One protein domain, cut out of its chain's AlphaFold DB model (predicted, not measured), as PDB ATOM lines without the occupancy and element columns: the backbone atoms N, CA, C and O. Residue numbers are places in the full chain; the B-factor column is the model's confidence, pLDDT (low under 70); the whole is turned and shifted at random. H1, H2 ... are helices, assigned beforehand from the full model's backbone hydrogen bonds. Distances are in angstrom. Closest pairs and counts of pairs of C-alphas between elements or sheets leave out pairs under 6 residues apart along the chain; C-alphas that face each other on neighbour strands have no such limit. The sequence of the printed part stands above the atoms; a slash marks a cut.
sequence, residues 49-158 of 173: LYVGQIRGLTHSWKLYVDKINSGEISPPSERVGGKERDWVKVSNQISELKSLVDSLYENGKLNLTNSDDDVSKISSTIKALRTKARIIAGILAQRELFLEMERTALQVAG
ATOM      1  N   LEU A  49     158.510 171.795 170.106       90.88
ATOM      2  CA  LEU A  49     157.674 170.629 169.852       90.88
ATOM      3  C   LEU A  49     156.191 171.003 169.923       90.88
ATOM      4  O   LEU A  49     155.435 170.730 168.990       90.88
ATOM      5  N   TYR A  50     155.796 171.689 170.996       89.62
ATOM      6  CA  TYR A  50     154.408 172.070 171.220       89.62
ATOM      7  C   TYR A  50     153.895 173.057 170.161       89.62
ATOM      8  O   TYR A  50     152.830 172.851 169.576       89.62
ATOM      9  N   VAL A  51     154.660 174.111 169.858       91.50
ATOM     10  CA  VAL A  51     154.283 175.093 168.826       91.50
ATOM     11  C   VAL A  51     154.188 174.424 167.453       91.50
ATOM     12  O   VAL A  51     153.235 174.674 166.714       91.50
ATOM     13  N   GLY A  52     155.123 173.527 167.122       91.88
ATOM     14  CA  GLY A  52     155.099 172.763 165.876       91.88
ATOM     15  C   GLY A  52     153.852 171.884 165.740       91.88
ATOM     16  O   GLY A  52     153.194 171.903 164.697       91.88
ATOM     17  N   GLN A  53     153.474 171.172 166.802       92.81
ATOM     18  CA  GLN A  53     152.261 170.349 166.828       92.81
ATOM     19  C   GLN A  53     150.988 171.187 166.665       92.81
ATOM     20  O   GLN A  53     150.134 170.857 165.839       92.81
ATOM     21  N   ILE A  54     150.870 172.299 167.398       93.88
ATOM     22  CA  ILE A  54     149.722 173.212 167.288       93.88
ATOM     23  C   ILE A  54     149.641 173.817 165.886       93.88
ATOM     24  O   ILE A  54     148.549 173.909 165.324       93.88
ATOM     25  N   ARG A  55     150.776 174.185 165.283       94.19
ATOM     26  CA  ARG A  55     150.828 174.673 163.901       94.19
ATOM     27  C   ARG A  55     150.289 173.632 162.917       94.19
ATOM     28  O   ARG A  55     149.475 173.976 162.061       94.19
ATOM     29  N   GLY A  56     150.710 172.374 163.061       93.88
ATOM     30  CA  GLY A  56     150.219 171.258 162.250       93.88
ATOM     31  C   GLY A  56     148.713 171.038 162.412       93.88
ATOM     32  O   GLY A  56     147.987 171.005 161.420       93.88
ATOM     33  N   LEU A  57     148.223 170.980 163.653       94.50
ATOM     34  CA  LEU A  57     146.791 170.847 163.949       94.50
ATOM     35  C   LEU A  57     145.970 172.000 163.376       94.50
ATOM     36  O   LEU A  57     144.946 171.766 162.741       94.50
ATOM     37  N   THR A  58     146.437 173.237 163.547       95.62
ATOM     38  CA  THR A  58     145.767 174.436 163.024       95.62
ATOM     39  C   THR A  58     145.614 174.356 161.508       95.62
ATOM     40  O   THR A  58     144.546 174.659 160.978       95.62
ATOM     41  N   HIS A  59     146.660 173.910 160.806       95.38
ATOM     42  CA  HIS A  59     146.613 173.714 159.361       95.38
ATOM     43  C   HIS A  59     145.598 172.633 158.962       95.38
ATOM     44  O   HIS A  59     144.742 172.883 158.113       95.38
ATOM     45  N   SER A  60     145.633 171.470 159.615       94.75
ATOM     46  CA  SER A  60     144.689 170.375 159.362       94.75
ATOM     47  C   SER A  60     143.237 170.781 159.628       94.75
ATOM     48  O   SER A  60     142.358 170.498 158.814       94.75
ATOM     49  N   TRP A  61     142.973 171.492 160.727       95.19
ATOM     50  CA  TRP A  61     141.645 172.016 161.053       95.19
ATOM     51  C   TRP A  61     141.161 173.042 160.039       95.19
ATOM     52  O   TRP A  61     139.988 173.020 159.670       95.19
ATOM     53  N   LYS A  62     142.051 173.916 159.560       95.38
ATOM     54  CA  LYS A  62     141.710 174.900 158.534       95.38
ATOM     55  C   LYS A  62     141.278 174.213 157.240       95.38
ATOM     56  O   LYS A  62     140.183 174.486 156.764       95.38
ATOM     57  N   LEU A  63     142.073 173.260 156.748       94.31
ATOM     58  CA  LEU A  63     141.729 172.466 155.563       94.31
ATOM     59  C   LEU A  63     140.400 171.723 155.736       94.31
ATOM     60  O   LEU A  63     139.575 171.707 154.828       94.31
ATOM     61  N   TYR A  64     140.184 171.118 156.902       92.38
ATOM     62  CA  TYR A  64     138.951 170.400 157.203       92.38
ATOM     63  C   TYR A  64     137.716 171.314 157.152       92.38
ATOM     64  O   TYR A  64     136.729 170.986 156.497       92.38
ATOM     65  N   VAL A  65     137.782 172.484 157.794       92.44
ATOM     66  CA  VAL A  65     136.678 173.455 157.810       92.44
ATOM     67  C   VAL A  65     136.463 174.094 156.437       92.44
ATOM     68  O   VAL A  65     135.321 174.324 156.048       92.44
ATOM     69  N   ASP A  66     137.525 174.334 155.669       93.12
ATOM     70  CA  ASP A  66     137.414 174.881 154.313       93.12
ATOM     71  C   ASP A  66     136.719 173.896 153.358       93.12
ATOM     72  O   ASP A  66     135.900 174.314 152.538       93.12
ATOM     73  N   LYS A  67     136.945 172.586 153.523       92.25
ATOM     74  CA  LYS A  67     136.210 171.538 152.791       92.25
ATOM     75  C   LYS A  67     134.728 171.459 153.162       92.25
ATOM     76  O   LYS A  67     133.897 171.149 152.315       92.25
ATOM     77  N   ILE A  68     134.380 171.760 154.413       90.75
ATOM     78  CA  ILE A  68     132.976 171.848 154.840       90.75
ATOM     79  C   ILE A  68     132.318 173.092 154.234       90.75
ATOM     80  O   ILE A  68     131.238 173.001 153.659       90.75
ATOM     81  N   ASN A  69     132.983 174.248 154.316       88.69
ATOM     82  CA  ASN A  69     132.458 175.510 153.786       88.69
ATOM     83  C   ASN A  69     132.310 175.508 152.253       88.69
ATOM     84  O   ASN A  69     131.427 176.181 151.733       88.69
ATOM     85  N   SER A  70     133.154 174.762 151.534       90.19
ATOM     86  CA  SER A  70     133.042 174.566 150.077       90.19
ATOM     87  C   SER A  70     132.022 173.495 149.675       90.19
ATOM     88  O   SER A  70     131.721 173.361 148.492       90.19
ATOM     89  N   GLY A  71     131.468 172.745 150.634       87.75
ATOM     90  CA  GLY A  71     130.508 171.672 150.373       87.75
ATOM     91  C   GLY A  71     131.132 170.367 149.865       87.75
ATOM     92  O   GLY A  71     130.391 169.451 149.519       87.75
ATOM     93  N   GLU A  72     132.466 170.248 149.843       90.25
ATOM     94  CA  GLU A  72     133.170 169.009 149.472       90.25
ATOM     95  C   GLU A  72     132.933 167.882 150.487       90.25
ATOM     96  O   GLU A  72     132.924 166.704 150.128       90.25
ATOM     97  N   ILE A  73     132.766 168.235 151.766       88.88
ATOM     98  CA  ILE A  73     132.529 167.290 152.861       88.88
ATOM     99  C   ILE A  73     131.311 167.743 153.663       88.88
ATOM    100  O   ILE A  73     131.185 168.912 154.024       88.88
ATOM    101  N   SER A  74     130.424 166.805 153.997       82.25
ATOM    102  CA  SER A  74     129.314 167.087 154.905       82.25
ATOM    103  C   SER A  74     129.816 167.310 156.339       82.25
ATOM    104  O   SER A  74     130.654 166.542 156.823       82.25
ATOM    105  N   PRO A  75     129.305 168.328 157.051       79.44
ATOM    106  CA  PRO A  75     129.679 168.556 158.438       79.44
ATOM    107  C   PRO A  75     129.306 167.351 159.321       79.44
ATOM    108  O   PRO A  75     128.325 166.661 159.033       79.44
ATOM    109  N   PRO A  76     130.048 167.099 160.417       77.12
ATOM    110  CA  PRO A  76     129.690 166.072 161.387       77.12
ATOM    111  C   PRO A  76     128.245 166.233 161.865       77.12
ATOM    112  O   PRO A  76     127.823 167.337 162.214       77.12
ATOM    113  N   SER A  77     127.507 165.125 161.942       67.19
ATOM    114  CA  SER A  77     126.116 165.104 162.414       67.19
ATOM    115  C   SER A  77     125.973 165.460 163.900       67.19
ATOM    116  O   SER A  77     124.885 165.811 164.358       67.19
ATOM    117  N   GLU A  78     127.061 165.374 164.670       65.06
ATOM    118  CA  GLU A  78     127.078 165.676 166.098       65.06
ATOM    119  C   GLU A  78     126.922 167.178 166.365       65.06
ATOM    120  O   GLU A  78     127.822 167.993 166.148       65.06
ATOM    121  N   ARG A  79     125.768 167.559 166.913       64.50
ATOM    122  CA  ARG A  79     125.518 168.929 167.369       64.50
ATOM    123  C   ARG A  79     126.239 169.178 168.690       64.50
ATOM    124  O   ARG A  79     126.057 168.430 169.645       64.50
ATOM    125  N   VAL A  80     126.986 170.276 168.788       62.28
ATOM    126  CA  VAL A  80     127.515 170.746 170.079       62.28
ATOM    127  C   VAL A  80     126.442 171.632 170.712       62.28
ATOM    128  O   VAL A  80     126.095 172.675 170.165       62.28
ATOM    129  N   GLY A  81     125.861 171.196 171.833       63.25
ATOM    130  CA  GLY A  81     124.825 171.964 172.541       63.25
ATOM    131  C   GLY A  81     123.485 172.080 171.797       63.25
ATOM    132  O   GLY A  81     122.762 173.055 171.987       63.25
ATOM    133  N   GLY A  82     123.158 171.125 170.917       66.81
ATOM    134  CA  GLY A  82     121.857 171.046 170.234       66.81
ATOM    135  C   GLY A  82     121.638 172.035 169.079       66.81
ATOM    136  O   GLY A  82     120.644 171.902 168.362       66.81
ATOM    137  N   LYS A  83     122.569 172.972 168.849       70.44
ATOM    138  CA  LYS A  83     122.559 173.918 167.721       70.44
ATOM    139  C   LYS A  83     123.534 173.490 166.624       70.44
ATOM    140  O   LYS A  83     124.529 172.815 166.885       70.44
ATOM    141  N   GLU A  84     123.227 173.885 165.393       74.81
ATOM    142  CA  GLU A  84     124.141 173.735 164.263       74.81
ATOM    143  C   GLU A  84     125.358 174.652 164.443       74.81
ATOM    144  O   GLU A  84     125.248 175.763 164.971       74.81
ATOM    145  N   ARG A  85     126.539 174.156 164.064       83.06
ATOM    146  CA  ARG A  85     127.792 174.901 164.203       83.06
ATOM    147  C   ARG A  85     127.878 175.943 163.095       83.06
ATOM    148  O   ARG A  85     127.676 175.641 161.927       83.06
ATOM    149  N   ASP A  86     128.244 177.160 163.470       88.25
ATOM    150  CA  ASP A  86     128.540 178.225 162.516       88.25
ATOM    151  C   ASP A  86     129.976 178.051 161.994       88.25
ATOM    152  O   ASP A  86     130.942 178.509 162.609       88.25
ATOM    153  N   TRP A  87     130.121 177.330 160.882       88.88
ATOM    154  CA  TRP A  87     131.421 176.966 160.305       88.88
ATOM    155  C   TRP A  87     132.251 178.167 159.835       88.88
ATOM    156  O   TRP A  87     133.485 178.102 159.840       88.88
ATOM    157  N   VAL A  88     131.605 179.295 159.530       88.56
ATOM    158  CA  VAL A  88     132.287 180.560 159.230       88.56
ATOM    159  C   VAL A  88     132.948 181.108 160.494       88.56
ATOM    160  O   VAL A  88     134.132 181.446 160.479       88.56
ATOM    161  N   LYS A  89     132.239 181.115 161.632       91.12
ATOM    162  CA  LYS A  89     132.838 181.508 162.920       91.12
ATOM    163  C   LYS A  89     133.962 180.574 163.353       91.12
ATOM    164  O   LYS A  89     134.969 181.053 163.869       91.12
ATOM    165  N   VAL A  90     133.825 179.265 163.137       92.06
ATOM    166  CA  VAL A  90     134.898 178.301 163.447       92.06
ATOM    167  C   VAL A  90     136.142 178.587 162.603       92.06
ATOM    168  O   VAL A  90     137.249 178.632 163.138       92.06
ATOM    169  N   SER A  91     135.965 178.862 161.309       93.88
ATOM    170  CA  SER A  91     137.052 179.262 160.404       93.88
ATOM    171  C   SER A  91     137.779 180.525 160.887       93.88
ATOM    172  O   SER A  91     139.014 180.567 160.897       93.88
ATOM    173  N   ASN A  92     137.036 181.526 161.371       94.75
ATOM    174  CA  ASN A  92     137.620 182.737 161.956       94.75
ATOM    175  C   ASN A  92     138.430 182.424 163.224       94.75
ATOM    176  O   ASN A  92     139.574 182.859 163.340       94.75
ATOM    177  N   GLN A  93     137.904 181.593 164.131       94.69
ATOM    178  CA  GLN A  93     138.630 181.204 165.347       94.69
ATOM    179  C   GLN A  93     139.936 180.454 165.052       94.69
ATOM    180  O   GLN A  93     140.927 180.673 165.754       94.69
ATOM    181  N   ILE A  94     139.944 179.591 164.028       95.94
ATOM    182  CA  ILE A  94     141.145 178.890 163.547       95.94
ATOM    183  C   ILE A  94     142.137 179.882 162.931       95.94
ATOM    184  O   ILE A  94     143.341 179.752 163.139       95.94
ATOM    185  N   SER A  95     141.655 180.895 162.213       95.44
ATOM    186  CA  SER A  95     142.512 181.923 161.609       95.44
ATOM    187  C   SER A  95     143.179 182.800 162.676       95.44
ATOM    188  O   SER A  95     144.363 183.099 162.571       95.44
ATOM    189  N   GLU A  96     142.463 183.120 163.755       95.44
ATOM    190  CA  GLU A  96     143.031 183.754 164.952       95.44
ATOM    191  C   GLU A  96     144.024 182.842 165.692       95.44
ATOM    192  O   GLU A  96     145.019 183.311 166.234       95.44
ATOM    193  N   LEU A  97     143.777 181.525 165.744       95.81
ATOM    194  CA  LEU A  97     144.765 180.587 166.291       95.81
ATOM    195  C   LEU A  97     146.034 180.599 165.434       95.81
ATOM    196  O   LEU A  97     147.138 180.631 165.971       95.81
ATOM    197  N   LYS A  98     145.878 180.621 164.107       95.44
ATOM    198  CA  LYS A  98     146.994 180.696 163.168       95.44
ATOM    199  C   LYS A  98     147.807 181.975 163.358       95.44
ATOM    200  O   LYS A  98     149.026 181.880 163.419       95.44
ATOM    201  N   SER A  99     147.169 183.139 163.498       94.25
ATOM    202  CA  SER A  99     147.897 184.397 163.705       94.25
ATOM    203  C   SER A  99     148.682 184.413 165.019       94.25
ATOM    204  O   SER A  99     149.808 184.899 165.033       94.25
ATOM    205  N   LEU A 100     148.146 183.820 166.094       93.38
ATOM    206  CA  LEU A 100     148.877 183.638 167.357       93.38
ATOM    207  C   LEU A 100     150.073 182.687 167.226       93.38
ATOM    208  O   LEU A 100     151.080 182.855 167.908       93.38
ATOM    209  N   VAL A 101     149.968 181.657 166.384       93.50
ATOM    210  CA  VAL A 101     151.111 180.784 166.087       93.50
ATOM    211  C   VAL A 101     152.145 181.554 165.275       93.50
ATOM    212  O   VAL A 101     153.324 181.522 165.613       93.50
ATOM    213  N   ASP A 102     151.715 182.259 164.228       91.62
ATOM    214  CA  ASP A 102     152.599 183.013 163.339       91.62
ATOM    215  C   ASP A 102     153.330 184.142 164.083       91.62
ATOM    216  O   ASP A 102     154.487 184.399 163.771       91.62
ATOM    217  N   SER A 103     152.717 184.766 165.100       90.31
ATOM    218  CA  SER A 103     153.363 185.819 165.899       90.31
ATOM    219  C   SER A 103     154.566 185.338 166.708       90.31
ATOM    220  O   SER A 103     155.352 186.157 167.168       90.31
ATOM    221  N   LEU A 104     154.716 184.024 166.904       89.31
ATOM    222  CA  LEU A 104     155.905 183.447 167.533       89.31
ATOM    223  C   LEU A 104     157.081 183.292 166.555       89.31
ATOM    224  O   LEU A 104     158.201 183.012 166.985       89.31
ATOM    225  N   TYR A 105     156.840 183.441 165.250       88.19
ATOM    226  CA  TYR A 105     157.854 183.297 164.216       88.19
ATOM    227  C   TYR A 105     158.297 184.655 163.670       88.19
ATOM    228  O   TYR A 105     157.498 185.445 163.178       88.19
ATOM    229  N   GLU A 106     159.606 184.860 163.622       84.69
ATOM    230  CA  GLU A 106     160.253 185.955 162.908       84.69
ATOM    231  C   GLU A 106     161.171 185.366 161.835       84.69
ATOM    232  O   GLU A 106     162.008 184.503 162.109       84.69
ATOM    233  N   ASN A 107     161.000 185.781 160.575       82.88
ATOM    234  CA  ASN A 107     161.781 185.271 159.435       82.88
ATOM    235  C   ASN A 107     161.808 183.728 159.333       82.88
ATOM    236  O   ASN A 107     162.813 183.125 158.955       82.88
ATOM    237  N   GLY A 108     160.703 183.075 159.708       78.81
ATOM    238  CA  GLY A 108     160.571 181.615 159.687       78.81
ATOM    239  C   GLY A 108     161.238 180.884 160.857       78.81
ATOM    240  O   GLY A 108     161.191 179.654 160.895       78.81
ATOM    241  N   LYS A 109     161.815 181.602 161.828       81.00
ATOM    242  CA  LYS A 109     162.403 181.043 163.052       81.00
ATOM    243  C   LYS A 109     161.583 181.458 164.267       81.00
ATOM    244  O   LYS A 109     161.068 182.565 164.309       81.00
ATOM    245  N   LEU A 110     161.469 180.572 165.252       81.94
ATOM    246  CA  LEU A 110     160.899 180.942 166.547       81.94
ATOM    247  C   LEU A 110     161.848 181.912 167.249       81.94
ATOM    248  O   LEU A 110     163.033 181.606 167.393       81.94
ATOM    249  N   ASN A 111     161.330 183.067 167.658       76.50
ATOM    250  CA  ASN A 111     162.102 184.027 168.433       76.50
ATOM    251  C   ASN A 111     162.188 183.525 169.887       76.50
ATOM    252  O   ASN A 111     161.202 183.568 170.615       76.50
ATOM    253  N   LEU A 112     163.337 182.956 170.268       72.25
ATOM    254  CA  LEU A 112     163.606 182.349 171.583       72.25
ATOM    255  C   LEU A 112     164.851 182.982 172.209       72.25
ATOM    256  O   LEU A 112     165.855 182.321 172.475       72.25
ATOM    257  N   THR A 113     164.812 184.295 172.387       77.88
ATOM    258  CA  THR A 113     165.795 185.019 173.189       77.88
ATOM    259  C   THR A 113     165.597 184.703 174.676       77.88
ATOM    260  O   THR A 113     164.477 184.555 175.156       77.88
ATOM    261  N   ASN A 114     166.698 184.629 175.429       75.69
ATOM    262  CA  ASN A 114     166.681 184.381 176.878       75.69
ATOM    263  C   ASN A 114     166.513 185.674 177.701       75.69
ATOM    264  O   ASN A 114     166.970 185.741 178.837       75.69
ATOM    265  N   SER A 115     165.922 186.722 177.124       83.06
ATOM    266  CA  SER A 115     165.548 187.910 177.897       83.06
ATOM    267  C   SER A 115     164.326 187.578 178.752       83.06
ATOM    268  O   SER A 115     163.396 186.943 178.251       83.06
ATOM    269  N   ASP A 116     164.289 188.031 180.004       80.94
ATOM    270  CA  ASP A 116     163.161 187.791 180.918       80.94
ATOM    271  C   ASP A 116     161.816 188.224 180.306       80.94
ATOM    272  O   ASP A 116     160.807 187.515 180.410       80.94
ATOM    273  N   ASP A 117     161.815 189.348 179.585       84.00
ATOM    274  CA  ASP A 117     160.636 189.857 178.880       84.00
ATOM    275  C   ASP A 117     160.159 188.897 177.787       84.00
ATOM    276  O   ASP A 117     158.957 188.686 177.606       84.00
ATOM    277  N   ASP A 118     161.090 188.301 177.047       83.00
ATOM    278  CA  ASP A 118     160.771 187.437 175.915       83.00
ATOM    279  C   ASP A 118     160.319 186.056 176.394       83.00
ATOM    280  O   ASP A 118     159.302 185.543 175.922       83.00
ATOM    281  N   VAL A 119     160.960 185.511 177.433       83.75
ATOM    282  CA  VAL A 119     160.511 184.287 178.115       83.75
ATOM    283  C   VAL A 119     159.078 184.451 178.640       83.75
ATOM    284  O   VAL A 119     158.233 183.565 178.460       83.75
ATOM    285  N   SER A 120     158.760 185.604 179.236       85.25
ATOM    286  CA  SER A 120     157.417 185.914 179.741       85.25
ATOM    287  C   SER A 120     156.368 186.006 178.621       85.25
ATOM    288  O   SER A 120     155.283 185.408 178.711       85.25
ATOM    289  N   LYS A 121     156.690 186.688 177.513       86.50
ATOM    290  CA  LYS A 121     155.818 186.772 176.323       86.50
ATOM    291  C   LYS A 121     155.571 185.402 175.695       86.50
ATOM    292  O   LYS A 121     154.434 185.081 175.348       86.50
ATOM    293  N   ILE A 122     156.601 184.570 175.578       86.31
ATOM    294  CA  ILE A 122     156.483 183.226 175.003       86.31
ATOM    295  C   ILE A 122     155.599 182.352 175.890       86.31
ATOM    296  O   ILE A 122     154.644 181.746 175.405       86.31
ATOM    297  N   SER A 123     155.840 182.349 177.202       86.75
ATOM    298  CA  SER A 123     155.040 181.581 178.162       86.75
ATOM    299  C   SER A 123     153.561 181.981 178.141       86.75
ATOM    300  O   SER A 123     152.675 181.123 178.068       86.75
ATOM    301  N   SER A 124     153.267 183.286 178.142       90.25
ATOM    302  CA  SER A 124     151.886 183.784 178.061       90.25
ATOM    303  C   SER A 124     151.221 183.442 176.723       90.25
ATOM    304  O   SER A 124     150.077 182.977 176.706       90.25
ATOM    305  N   THR A 125     151.949 183.560 175.612       90.69
ATOM    306  CA  THR A 125     151.448 183.202 174.278       90.69
ATOM    307  C   THR A 125     151.171 181.702 174.163       90.69
ATOM    308  O   THR A 125     150.114 181.311 173.673       90.69
ATOM    309  N   ILE A 126     152.040 180.837 174.693       90.06
ATOM    310  CA  ILE A 126     151.820 179.380 174.734       90.06
ATOM    311  C   ILE A 126     150.567 179.033 175.546       90.06
ATOM    312  O   ILE A 126     149.768 178.192 175.120       90.06
ATOM    313  N   LYS A 127     150.348 179.692 176.693       91.62
ATOM    314  CA  LYS A 127     149.123 179.514 177.495       91.62
ATOM    315  C   LYS A 127     147.870 179.906 176.701       91.62
ATOM    316  O   LYS A 127     146.874 179.173 176.729       91.62
ATOM    317  N   ALA A 128     147.925 181.011 175.956       92.69
ATOM    318  CA  ALA A 128     146.834 181.447 175.088       92.69
ATOM    319  C   ALA A 128     146.578 180.451 173.940       92.69
ATOM    320  O   ALA A 128     145.435 180.034 173.732       92.69
ATOM    321  N   LEU A 129     147.639 179.993 173.262       93.44
ATOM    322  CA  LEU A 129     147.577 178.980 172.202       93.44
ATOM    323  C   LEU A 129     146.924 177.689 172.692       93.44
ATOM    324  O   LEU A 129     145.974 177.208 172.077       93.44
ATOM    325  N   ARG A 130     147.384 177.153 173.830       92.69
ATOM    326  CA  ARG A 130     146.820 175.945 174.449       92.69
ATOM    327  C   ARG A 130     145.332 176.093 174.732       92.69
ATOM    328  O   ARG A 130     144.547 175.210 174.394       92.69
ATOM    329  N   THR A 131     144.942 177.211 175.336       94.50
ATOM    330  CA  THR A 131     143.544 177.472 175.697       94.50
ATOM    331  C   THR A 131     142.659 177.530 174.455       94.50
ATOM    332  O   THR A 131     141.631 176.854 174.392       94.50
ATOM    333  N   LYS A 132     143.080 178.276 173.432       94.75
ATOM    334  CA  LYS A 132     142.318 178.440 172.191       94.75
ATOM    335  C   LYS A 132     142.243 177.145 171.381       94.75
ATOM    336  O   LYS A 132     141.160 176.781 170.926       94.75
ATOM    337  N   ALA A 133     143.349 176.413 171.259       95.00
ATOM    338  CA  ALA A 133     143.378 175.120 170.581       95.00
ATOM    339  C   ALA A 133     142.453 174.097 171.258       95.00
ATOM    340  O   ALA A 133     141.706 173.405 170.573       95.00
ATOM    341  N   ARG A 134     142.417 174.060 172.597       94.31
ATOM    342  CA  ARG A 134     141.491 173.201 173.350       94.31
ATOM    343  C   ARG A 134     140.023 173.530 173.068       94.31
ATOM    344  O   ARG A 134     139.215 172.616 172.912       94.31
ATOM    345  N   ILE A 135     139.674 174.817 173.000       92.50
ATOM    346  CA  ILE A 135     138.310 175.264 172.673       92.50
ATOM    347  C   ILE A 135     137.930 174.812 171.260       92.50
ATOM    348  O   ILE A 135     136.880 174.197 171.078       92.50
ATOM    349  N   ILE A 136     138.800 175.053 170.274       93.19
ATOM    350  CA  ILE A 136     138.565 174.656 168.879       93.19
ATOM    351  C   ILE A 136     138.436 173.134 168.758       93.19
ATOM    352  O   ILE A 136     137.500 172.656 168.122       93.19
ATOM    353  N   ALA A 137     139.298 172.367 169.429       92.50
ATOM    354  CA  ALA A 137     139.204 170.909 169.472       92.50
ATOM    355  C   ALA A 137     137.851 170.435 170.028       92.50
ATOM    356  O   ALA A 137     137.259 169.496 169.497       92.50
ATOM    357  N   GLY A 138     137.326 171.108 171.057       89.25
ATOM    358  CA  GLY A 138     135.985 170.853 171.583       89.25
ATOM    359  C   GLY A 138     134.884 171.133 170.557       89.25
ATOM    360  O   GLY A 138     134.002 170.300 170.363       89.25
ATOM    361  N   ILE A 139     134.961 172.265 169.850       88.81
ATOM    362  CA  ILE A 139     133.994 172.634 168.803       88.81
ATOM    363  C   ILE A 139     134.030 171.644 167.633       88.81
ATOM    364  O   ILE A 139     132.985 171.321 167.073       88.81
ATOM    365  N   LEU A 140     135.211 171.148 167.266       88.44
ATOM    366  CA  LEU A 140     135.395 170.191 166.174       88.44
ATOM    367  C   LEU A 140     135.096 168.739 166.571       88.44
ATOM    368  O   LEU A 140     135.160 167.873 165.706       88.44
ATOM    369  N   ALA A 141     134.748 168.469 167.835       86.75
ATOM    370  CA  ALA A 141     134.644 167.116 168.395       86.75
ATOM    371  C   ALA A 141     135.949 166.294 168.267       86.75
ATOM    372  O   ALA A 141     135.939 165.071 168.226       86.75
ATOM    373  N   GLN A 142     137.099 166.973 168.246       88.38
ATOM    374  CA  GLN A 142     138.441 166.381 168.164       88.38
ATOM    375  C   GLN A 142     139.224 166.570 169.472       88.38
ATOM    376  O   GLN A 142     140.445 166.733 169.477       88.38
ATOM    377  N   ARG A 143     138.517 166.575 170.609       89.56
ATOM    378  CA  ARG A 143     139.131 166.761 171.930       89.56
ATOM    379  C   ARG A 143     140.141 165.661 172.254       89.56
ATOM    380  O   ARG A 143     141.204 165.983 172.769       89.56
ATOM    381  N   GLU A 144     139.842 164.410 171.915       90.44
ATOM    382  CA  GLU A 144     140.770 163.291 172.133       90.44
ATOM    383  C   GLU A 144     142.061 163.447 171.329       90.44
ATOM    384  O   GLU A 144     143.138 163.317 171.898       90.44
ATOM    385  N   LEU A 145     141.974 163.855 170.058       89.75
ATOM    386  CA  LEU A 145     143.155 164.132 169.230       89.75
ATOM    387  C   LEU A 145     144.049 165.215 169.861       89.75
ATOM    388  O   LEU A 145     145.272 165.093 169.885       89.75
ATOM    389  N   PHE A 146     143.440 166.277 170.399       92.12
ATOM    390  CA  PHE A 146     144.175 167.323 171.108       92.12
ATOM    391  C   PHE A 146     144.835 166.799 172.395       92.12
ATOM    392  O   PHE A 146     145.994 167.115 172.659       92.12
ATOM    393  N   LEU A 147     144.130 165.981 173.182       91.19
ATOM    394  CA  LEU A 147     144.670 165.388 174.409       91.19
ATOM    395  C   LEU A 147     145.799 164.392 174.124       91.19
ATOM    396  O   LEU A 147     146.775 164.346 174.868       91.19
ATOM    397  N   GLU A 148     145.691 163.606 173.056       90.88
ATOM    398  CA  GLU A 148     146.736 162.684 172.614       90.88
ATOM    399  C   GLU A 148     147.994 163.435 172.169       90.88
ATOM    400  O   GLU A 148     149.106 163.055 172.541       90.88
ATOM    401  N   MET A 149     147.830 164.557 171.465       90.50
ATOM    402  CA  MET A 149     148.932 165.461 171.139       90.50
ATOM    403  C   MET A 149     149.605 166.014 172.408       90.50
ATOM    404  O   MET A 149     150.828 165.925 172.523       90.50
ATOM    405  N   GLU A 150     148.834 166.482 173.402       88.19
ATOM    406  CA  GLU A 150     149.389 166.948 174.687       88.19
ATOM    407  C   GLU A 150     150.125 165.820 175.441       88.19
ATOM    408  O   GLU A 150     151.207 166.046 175.991       88.19
ATOM    409  N   ARG A 151     149.585 164.593 175.441       88.75
ATOM    410  CA  ARG A 151     150.232 163.418 176.055       88.75
ATOM    411  C   ARG A 151     151.534 163.049 175.352       88.75
ATOM    412  O   ARG A 151     152.530 162.804 176.025       88.75
ATOM    413  N   THR A 152     151.537 163.046 174.023       86.88
ATOM    414  CA  THR A 152     152.723 162.734 173.213       86.88
ATOM    415  C   THR A 152     153.823 163.762 173.461       86.88
ATOM    416  O   THR A 152     154.976 163.397 173.675       86.88
ATOM    417  N   ALA A 153     153.471 165.052 173.509       84.44
ATOM    418  CA  ALA A 153     154.414 166.112 173.857       84.44
ATOM    419  C   ALA A 153     155.043 165.879 175.240       84.44
ATOM    420  O   ALA A 153     156.254 166.020 175.400       84.44
ATOM    421  N   LEU A 154     154.232 165.468 176.219       81.56
ATOM    422  CA  LEU A 154     154.691 165.182 177.576       81.56
ATOM    423  C   LEU A 154     155.588 163.935 177.659       81.56
ATOM    424  O   LEU A 154     156.538 163.926 178.435       81.56
ATOM    425  N   GLN A 155     155.321 162.899 176.861       81.44
ATOM    426  CA  GLN A 155     156.160 161.694 176.804       81.44
ATOM    427  C   GLN A 155     157.522 161.960 176.157       81.44
ATOM    428  O   GLN A 155     158.530 161.439 176.620       81.44
ATOM    429  N   VAL A 156     157.548 162.764 175.093       81.31
ATOM    430  CA  VAL A 156     158.763 163.017 174.308       81.31
ATOM    431  C   VAL A 156     159.634 164.106 174.938       81.31
ATOM    432  O   VAL A 156     160.855 163.991 174.934       81.31
ATOM    433  N   ALA A 157     159.026 165.163 175.481       76.56
ATOM    434  CA  ALA A 157     159.753 166.328 175.983       76.56
ATOM    435  C   ALA A 157     159.714 166.480 177.515       76.56
ATOM    436  O   ALA A 157     160.353 167.380 178.061       76.56
ATOM    437  N   GLY A 158     158.982 165.618 178.227       74.44
ATOM    438  CA  GLY A 158     158.757 165.735 179.667       74.44
ATOM    439  C   GLY A 158     157.700 166.785 180.028       74.44
ATOM    440  O   GLY A 158     156.960 167.288 179.179       74.44
TER     441      GLY A 158
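This is residues 49 to 158 of the 173 residues of the protein "Yae1_N domain-containing protein" of Kuraishia capsulata CBS 1993 (UniProt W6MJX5). Four helices run up and down in an elongated bundle: H1, H2 and H3 pack together, and H4 folds back on the side away from H2. The 110 printed residues, all helix by class, hold H1 to H4 in order and no named strand. The whole is only just compact, close to loose, with radius of gyration of the C-alphas 15.4 A and spans of 47 by 29 by 21 A.

Start at H1, residues 49 to 69; it forms a hairpin with H2, residues 87 to 102, closest at C-alphas 65 and 91, 6.4 A. H2 forms another with H3, residues 116 to 139, closest at C-alphas 97 and 132, 6.7 A. H4, residues 143 to 157, touches H1 at residues 49 to 53 alone, C-alphas 50 and 153 being closest at 6.5 A. H2 and H4 are apart. In these four helices every O i to N i+4 pair is within hydrogen-bond range.

Find C-alpha 49 at (157.674, 170.629, 169.852); H1 runs 30.3 A, H3 35.0 A. H4 ends at C-alpha 157, (159.753, 166.328, 175.983).

The printed part has no cut. Links H1 to H2 and H2 to H3 are long. Residues 77 to 82 have pLDDT under 70.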